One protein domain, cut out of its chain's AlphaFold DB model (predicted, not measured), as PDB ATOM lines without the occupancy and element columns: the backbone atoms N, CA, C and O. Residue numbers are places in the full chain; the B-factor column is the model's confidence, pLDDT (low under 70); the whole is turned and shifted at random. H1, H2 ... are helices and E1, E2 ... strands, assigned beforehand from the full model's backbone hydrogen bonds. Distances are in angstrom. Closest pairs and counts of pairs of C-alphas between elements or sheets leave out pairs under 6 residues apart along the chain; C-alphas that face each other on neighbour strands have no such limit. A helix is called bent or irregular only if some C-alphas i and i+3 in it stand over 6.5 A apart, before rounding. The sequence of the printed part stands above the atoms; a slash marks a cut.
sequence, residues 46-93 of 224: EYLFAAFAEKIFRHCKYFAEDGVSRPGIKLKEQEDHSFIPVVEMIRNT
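AT A GLANCE: This is residues 46 to 93 of the 224 residues of an uncharacterized protein of fungal sp. No.14919 (UniProt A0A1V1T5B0). A long helix, H1, and a slender two-stranded hairpin, E1 and E2, form an open V, joined at its point by the link of residues 66 to 69. Residues 46 to 62 of H1 stick out free as one arm, and the hairpin with its turn at residues 78 to 82 makes the other. The printed part has 48 residues with one named helix and two named strands, in the order H1, E1, E2; the sheet, in the order E1 - E2, is antiparallel and the class is mixed, helices and strands. The whole is only just loose, close to extended, with a radius of gyration of the C-alphas of 14.3 A, and it is flat, spanning 35 by 34 by 10 A.

IN THESE COORDINATES: Find C-alpha 46 at (73.054, 33.308, 37.467); from there H1, residues 46 to 65, runs 29.7 A to C-alpha 65 at (88.339, 11.516, 50.592). Next look at C-alpha 70, where E1, residues 70 to 77, begins; it is 21.7 A long. E2, residues 83 to 90, measures 18.7 A and ends at C-alpha 90, at (76.574, 6.028, 47.575).

HOW THE PARTS SIT: Begin with H1, which is neither bent nor irregular, but only just: C-alphas 58 and 61 are 6.2 A apart. In its backbone, 14 of 16 O i to N i+4 pairs are within hydrogen-bond range. A tight link of 4 residues leads from H1 to E1. A second tight link, of 5 residues, joins E1 to E2, and the two strands form a hairpin. They are antiparallel neighbours, with 150 degrees between their directions. Look at C-alphas 71 and 89, which face each other at 4.3 A, and at C-alphas 77 and 83, which face each other at 4.7 A. Between these places, N 74 and O 86 are within hydrogen-bond range at 2.8 A, as are N 84 and O 76 at 3.0 A. E2 bends by 52 degrees at residue 87. H1 and E2 are apart, with no C-alpha of the one within 8 A of the other.

THE WHOLE: The two C-alphas farthest apart are those of Asp 66 and Asp 80, at 37.8 A; the first and last printed C-alphas, of Glu 46 and Thr 93, are 34.9 A apart. Without residues 46 to 62, which stand free, the remaining 31 residues span 38 by 12 by 11 A. The printed part has no cut, and neither link is long. The mean pLDDT of the printed part is 70.6; look in the B-factor column for the 22 residues under 70, namely residue 47, residue 50, residues 59 to 73 and residues 89 to 93.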
ATOM      1  N   GLU A  46      72.459  34.454  38.147       73.75
ATOM      2  CA  GLU A  46      73.054  33.308  37.467       73.75
ATOM      3  C   GLU A  46      74.556  33.201  37.753       73.75
ATOM      4  O   GLU A  46      75.064  32.098  37.944       73.75
ATOM      5  N   TYR A  47      75.257  34.336  37.862       69.19
ATOM      6  CA  TYR A  47      76.679  34.357  38.212       69.19
ATOM      7  C   TYR A  47      76.919  33.929  39.658       69.19
ATOM      8  O   TYR A  47      77.894  33.232  39.931       69.19
ATOM      9  N   LEU A  48      76.016  34.280  40.580       74.62
ATOM     10  CA  LEU A  48      76.095  33.784  41.953       74.62
ATOM     11  C   LEU A  48      75.874  32.286  42.031       74.62
ATOM     12  O   LEU A  48      76.629  31.599  42.712       74.62
ATOM     13  N   PHE A  49      74.851  31.781  41.341       71.12
ATOM     14  CA  PHE A  49      74.579  30.349  41.313       71.12
ATOM     15  C   PHE A  49      75.738  29.577  40.691       71.12
ATOM     16  O   PHE A  49      76.130  28.550  41.238       71.12
ATOM     17  N   ALA A  50      76.336  30.091  39.614       68.19
ATOM     18  CA  ALA A  50      77.521  29.498  39.008       68.19
ATOM     19  C   ALA A  50      78.714  29.486  39.979       68.19
ATOM     20  O   ALA A  50      79.315  28.434  40.183       68.19
ATOM     21  N   ALA A  51      79.013  30.610  40.639       71.50
ATOM     22  CA  ALA A  51      80.111  30.704  41.604       71.50
ATOM     23  C   ALA A  51      79.887  29.819  42.845       71.50
ATOM     24  O   ALA A  51      80.820  29.205  43.368       71.50
ATOM     25  N   PHE A  52      78.644  29.723  43.320       76.25
ATOM     26  CA  PHE A  52      78.265  28.844  44.422       76.25
ATOM     27  C   PHE A  52      78.389  27.367  44.031       76.25
ATOM     28  O   PHE A  52      79.011  26.591  44.758       76.25
ATOM     29  N   ALA A  53      77.868  26.989  42.862       71.31
ATOM     30  CA  ALA A  53      77.997  25.638  42.329       71.31
ATOM     31  C   ALA A  53      79.471  25.257  42.135       71.31
ATOM     32  O   ALA A  53      79.882  24.176  42.545       71.31
ATOM     33  N   GLU A  54      80.294  26.160  41.597       72.56
ATOM     34  CA  GLU A  54      81.734  25.949  41.443       72.56
ATOM     35  C   GLU A  54      82.418  25.677  42.791       72.56
ATOM     36  O   GLU A  54      83.201  24.729  42.907       72.56
ATOM     37  N   LYS A  55      82.094  26.450  43.839       74.56
ATOM     38  CA  LYS A  55      82.611  26.205  45.195       74.56
ATOM     39  C   LYS A  55      82.192  24.836  45.732       74.56
ATOM     40  O   LYS A  55      83.041  24.123  46.267       74.56
ATOM     41  N   ILE A  56      80.931  24.438  45.543       73.62
ATOM     42  CA  ILE A  56      80.453  23.099  45.920       73.62
ATOM     43  C   ILE A  56      81.247  22.022  45.177       73.62
ATOM     44  O   ILE A  56      81.774  21.113  45.815       73.62
ATOM     45  N   PHE A  57      81.401  22.135  43.855       72.25
ATOM     46  CA  PHE A  57      82.129  21.149  43.054       72.25
ATOM     47  C   PHE A  57      83.606  21.043  43.442       72.25
ATOM     48  O   PHE A  57      84.142  19.935  43.493       72.25
ATOM     49  N   ARG A  58      84.263  22.155  43.793       71.56
ATOM     50  CA  ARG A  58      85.631  22.123  44.338       71.56
ATOM     51  C   ARG A  58      85.695  21.371  45.666       71.56
ATOM     52  O   ARG A  58      86.679  20.685  45.926       71.56
ATOM     53  N   HIS A  59      84.657  21.467  46.493       67.94
ATOM     54  CA  HIS A  59      84.579  20.730  47.756       67.94
ATOM     55  C   HIS A  59      84.141  19.270  47.589       67.94
ATOM     56  O   HIS A  59      84.436  18.448  48.455       67.94
ATOM     57  N   CYS A  60      83.553  18.899  46.446       65.69
ATOM     58  CA  CYS A  60      83.218  17.507  46.143       65.69
ATOM     59  C   CYS A  60      84.423  16.566  46.151       65.69
ATOM     60  O   CYS A  60      84.261  15.391  46.477       65.69
ATOM     61  N   LYS A  61      85.634  17.069  45.876       66.25
ATOM     62  CA  LYS A  61      86.861  16.273  46.021       66.25
ATOM     63  C   LYS A  61      87.063  15.796  47.465       66.25
ATOM     64  O   LYS A  61      87.376  14.631  47.678       66.25
ATOM     65  N   TYR A  62      86.804  16.656  48.450       63.81
ATOM     66  CA  TYR A  62      86.911  16.285  49.862       63.81
ATOM     67  C   TYR A  62      85.824  15.289  50.273       63.81
ATOM     68  O   TYR A  62      86.092  14.401  51.072       63.81
ATOM     69  N   PHE A  63      84.628  15.343  49.673       61.78
ATOM     70  CA  PHE A  63      83.586  14.340  49.935       61.78
ATOM     71  C   PHE A  63      83.965  12.927  49.460       61.78
ATOM     72  O   PHE A  63      83.445  11.949  49.996       61.78
ATOM     73  N   ALA A  64      84.862  12.797  48.478       60.44
ATOM     74  CA  ALA A  64      85.401  11.498  48.082       60.44
ATOM     75  C   ALA A  64      86.431  10.962  49.093       60.44
ATOM     76  O   ALA A  64      86.477   9.759  49.338       60.44
ATOM     77  N   GLU A  65      87.231  11.852  49.686       62.25
ATOM     78  CA  GLU A  65      88.339  11.516  50.592       62.25
ATOM     79  C   GLU A  65      87.890  11.310  52.052       62.25
ATOM     80  O   GLU A  65      88.489  10.511  52.765       62.25
ATOM     81  N   ASP A  66      86.805  11.959  52.482       61.69
ATOM     82  CA  ASP A  66      86.300  11.946  53.868       61.69
ATOM     83  C   ASP A  66      85.675  10.595  54.289       61.69
ATOM     84  O   ASP A  66      85.360  10.364  55.452       61.69
ATOM     85  N   GLY A  67      85.452   9.664  53.351       57.56
ATOM     86  CA  GLY A  67      84.912   8.325  53.648       57.56
ATOM     87  C   GLY A  67      83.476   8.307  54.203       57.56
ATOM     88  O   GLY A  67      82.915   7.237  54.454       57.56
ATOM     89  N   VAL A  68      82.849   9.473  54.367       59.16
ATOM     90  CA  VAL A  68      81.468   9.622  54.827       59.16
ATOM     91  C   VAL A  68      80.525   9.191  53.708       59.16
ATOM     92  O   VAL A  68      80.395   9.870  52.689       59.16
ATOM     93  N   SER A  69      79.831   8.063  53.891       57.69
ATOM     94  CA  SER A  69      78.796   7.644  52.943       57.69
ATOM     95  C   SER A  69      77.621   8.612  53.007       57.69
ATOM     96  O   SER A  69      77.058   8.827  54.084       57.69
ATOM     97  N   ARG A  70      77.224   9.158  51.859       64.62
ATOM     98  CA  ARG A  70      76.084  10.068  51.751       64.62
ATOM     99  C   ARG A  70      75.007   9.434  50.867       64.62
ATOM    100  O   ARG A  70      75.345   8.734  49.908       64.62
ATOM    101  N   PRO A  71      73.719   9.652  51.170       61.56
ATOM    102  CA  PRO A  71      72.654   9.279  50.254       61.56
ATOM    103  C   PRO A  71      72.791  10.130  48.988       61.56
ATOM    104  O   PRO A  71      72.740  11.357  49.044       61.56
ATOM    105  N   GLY A  72      73.014   9.477  47.855       64.94
ATOM    106  CA  GLY A  72      72.895  10.088  46.543       64.94
ATOM    107  C   GLY A  72      71.505   9.834  45.982       64.94
ATOM    108  O   GLY A  72      70.853   8.846  46.310       64.94
ATOM    109  N   ILE A  73      71.039  10.728  45.120       69.31
ATOM    110  CA  ILE A  73      69.807  10.506  44.367       69.31
ATOM    111  C   ILE A  73      70.225  10.125  42.957       69.31
ATOM    112  O   ILE A  73      70.804  10.932  42.232       69.31
ATOM    113  N   LYS A  74      69.959   8.881  42.578       75.62
ATOM    114  CA  LYS A  74      70.124   8.405  41.213       75.62
ATOM    115  C   LYS A  74      68.796   8.574  40.496       75.62
ATOM    116  O   LYS A  74      67.777   8.059  40.942       75.62
ATOM    117  N   LEU A  75      68.797   9.295  39.384       77.56
ATOM    118  CA  LEU A  75      67.622   9.364  38.524       77.56
ATOM    119  C   LEU A  75      67.573   8.087  37.686       77.56
ATOM    120  O   LEU A  75      68.525   7.778  36.968       77.56
ATOM    121  N   LYS A  76      66.490   7.318  37.815       81.38
ATOM    122  CA  LYS A  76      66.223   6.165  36.956       81.38
ATOM    123  C   LYS A  76      65.274   6.609  35.851       81.38
ATOM    124  O   LYS A  76      64.180   7.084  36.148       81.38
ATOM    125  N   GLU A  77      65.714   6.466  34.609       86.56
ATOM    126  CA  GLU A  77      64.868   6.681  33.437       86.56
ATOM    127  C   GLU A  77      63.833   5.549  33.344       86.56
ATOM    128  O   GLU A  77      64.165   4.371  33.532       86.56
ATOM    129  N   GLN A  78      62.569   5.915  33.134       85.81
ATOM    130  CA  GLN A  78      61.485   4.992  32.813       85.81
ATOM    131  C   GLN A  78      61.317   4.848  31.299       85.81
ATOM    132  O   GLN A  78      61.825   5.652  30.524       85.81
ATOM    133  N   GLU A  79      60.547   3.841  30.891       87.56
ATOM    134  CA  GLU A  79      60.190   3.593  29.487       87.56
ATOM    135  C   GLU A  79      59.472   4.792  28.841       87.56
ATOM    136  O   GLU A  79      59.638   5.033  27.650       87.56
ATOM    137  N   ASP A  80      58.785   5.611  29.645       89.00
ATOM    138  CA  ASP A  80      58.096   6.828  29.199       89.00
ATOM    139  C   ASP A  80      59.013   8.068  29.110       89.00
ATOM    140  O   ASP A  80      58.526   9.197  29.029       89.00
ATOM    141  N   HIS A  81      60.340   7.902  29.196       83.06
ATOM    142  CA  HIS A  81      61.333   8.989  29.306       83.06
ATOM    143  C   HIS A  81      61.143   9.925  30.514       83.06
ATOM    144  O   HIS A  81      61.723  11.012  30.585       83.06
ATOM    145  N   SER A  82      60.342   9.514  31.495       76.38
ATOM    146  CA  SER A  82      60.238  10.190  32.783       76.38
ATOM    147  C   SER A  82      61.390   9.755  33.702       76.38
ATOM    148  O   SER A  82      61.946   8.662  33.574       76.38
ATOM    149  N   PHE A  83      61.771  10.616  34.649       79.69
ATOM    150  CA  PHE A  83      62.833  10.322  35.613       79.69
ATOM    151  C   PHE A  83      62.251  10.157  37.010       79.69
ATOM    152  O   PHE A  83      61.638  11.082  37.544       79.69
ATOM    153  N   ILE A  84      62.499   9.005  37.633       79.56
ATOM    154  CA  ILE A  84      62.157   8.780  39.039       79.56
ATOM    155  C   ILE A  84      63.414   8.937  39.899       79.56
ATOM    156  O   ILE A  84      64.417   8.261  39.639       79.56
ATOM    157  N   PRO A  85      63.382   9.785  40.943       72.06
ATOM    158  CA  PRO A  85      64.467   9.863  41.906       72.06
ATOM    159  C   PRO A  85      64.496   8.601  42.769       72.06
ATOM    160  O   PRO A  85      63.589   8.332  43.554       72.06
ATOM    161  N   VAL A  86      65.567   7.826  42.643       77.19
ATOM    162  CA  VAL A  86      65.868   6.682  43.503       77.19
ATOM    163  C   VAL A  86      66.965   7.106  44.472       77.19
ATOM    164  O   VAL A  86      68.084   7.417  44.065       77.19
ATOM    165  N   VAL A  87      66.650   7.144  45.766       72.69
ATOM    166  CA  VAL A  87      67.641   7.437  46.809       72.69
ATOM    167  C   VAL A  87      68.490   6.188  47.029       72.69
ATOM    168  O   VAL A  87      67.996   5.169  47.508       72.69
ATOM    169  N   GLU A  88      69.770   6.262  46.686       72.25
ATOM    170  CA  GLU A  88      70.737   5.185  46.867       72.25
ATOM    171  C   GLU A  88      71.870   5.664  47.778       72.25
ATOM    172  O   GLU A  88      72.405   6.761  47.636       72.25
ATOM    173  N   MET A  89      72.262   4.841  48.747       65.44
ATOM    174  CA  MET A  89      73.435   5.132  49.569       65.44
ATOM    175  C   MET A  89      74.695   4.959  48.722       65.44
ATOM    176  O   MET A  89      75.133   3.831  48.495       65.44
ATOM    177  N   ILE A  90      75.300   6.068  48.290       63.66
ATOM    178  CA  ILE A  90      76.574   6.028  47.575       63.66
ATOM    179  C   ILE A  90      77.652   5.732  48.610       63.66
ATOM    180  O   ILE A  90      78.076   6.583  49.397       63.66
ATOM    181  N   ARG A  91      78.075   4.471  48.646       62.00
ATOM    182  CA  ARG A  91      79.262   4.066  49.385       62.00
ATOM    183  C   ARG A  91      80.455   4.333  48.487       62.00
ATOM    184  O   ARG A  91      80.691   3.588  47.540       62.00
ATOM    185  N   ASN A  92      81.217   5.369  48.818       56.31
ATOM    186  CA  ASN A  92      82.564   5.536  48.295       56.31
ATOM    187  C   ASN A  92      83.431   4.448  48.935       56.31
ATOM    188  O   ASN A  92      84.138   4.686  49.908       56.31
ATOM    189  N   THR A  93      83.329   3.208  48.451       58.03
ATOM    190  CA  THR A  93      84.395   2.248  48.712       58.03
ATOM    191  C   THR A  93      85.613   2.807  47.992       58.03
ATOM    192  O   THR A  93      85.507   3.010  46.776       58.03
TER     193      THR A  93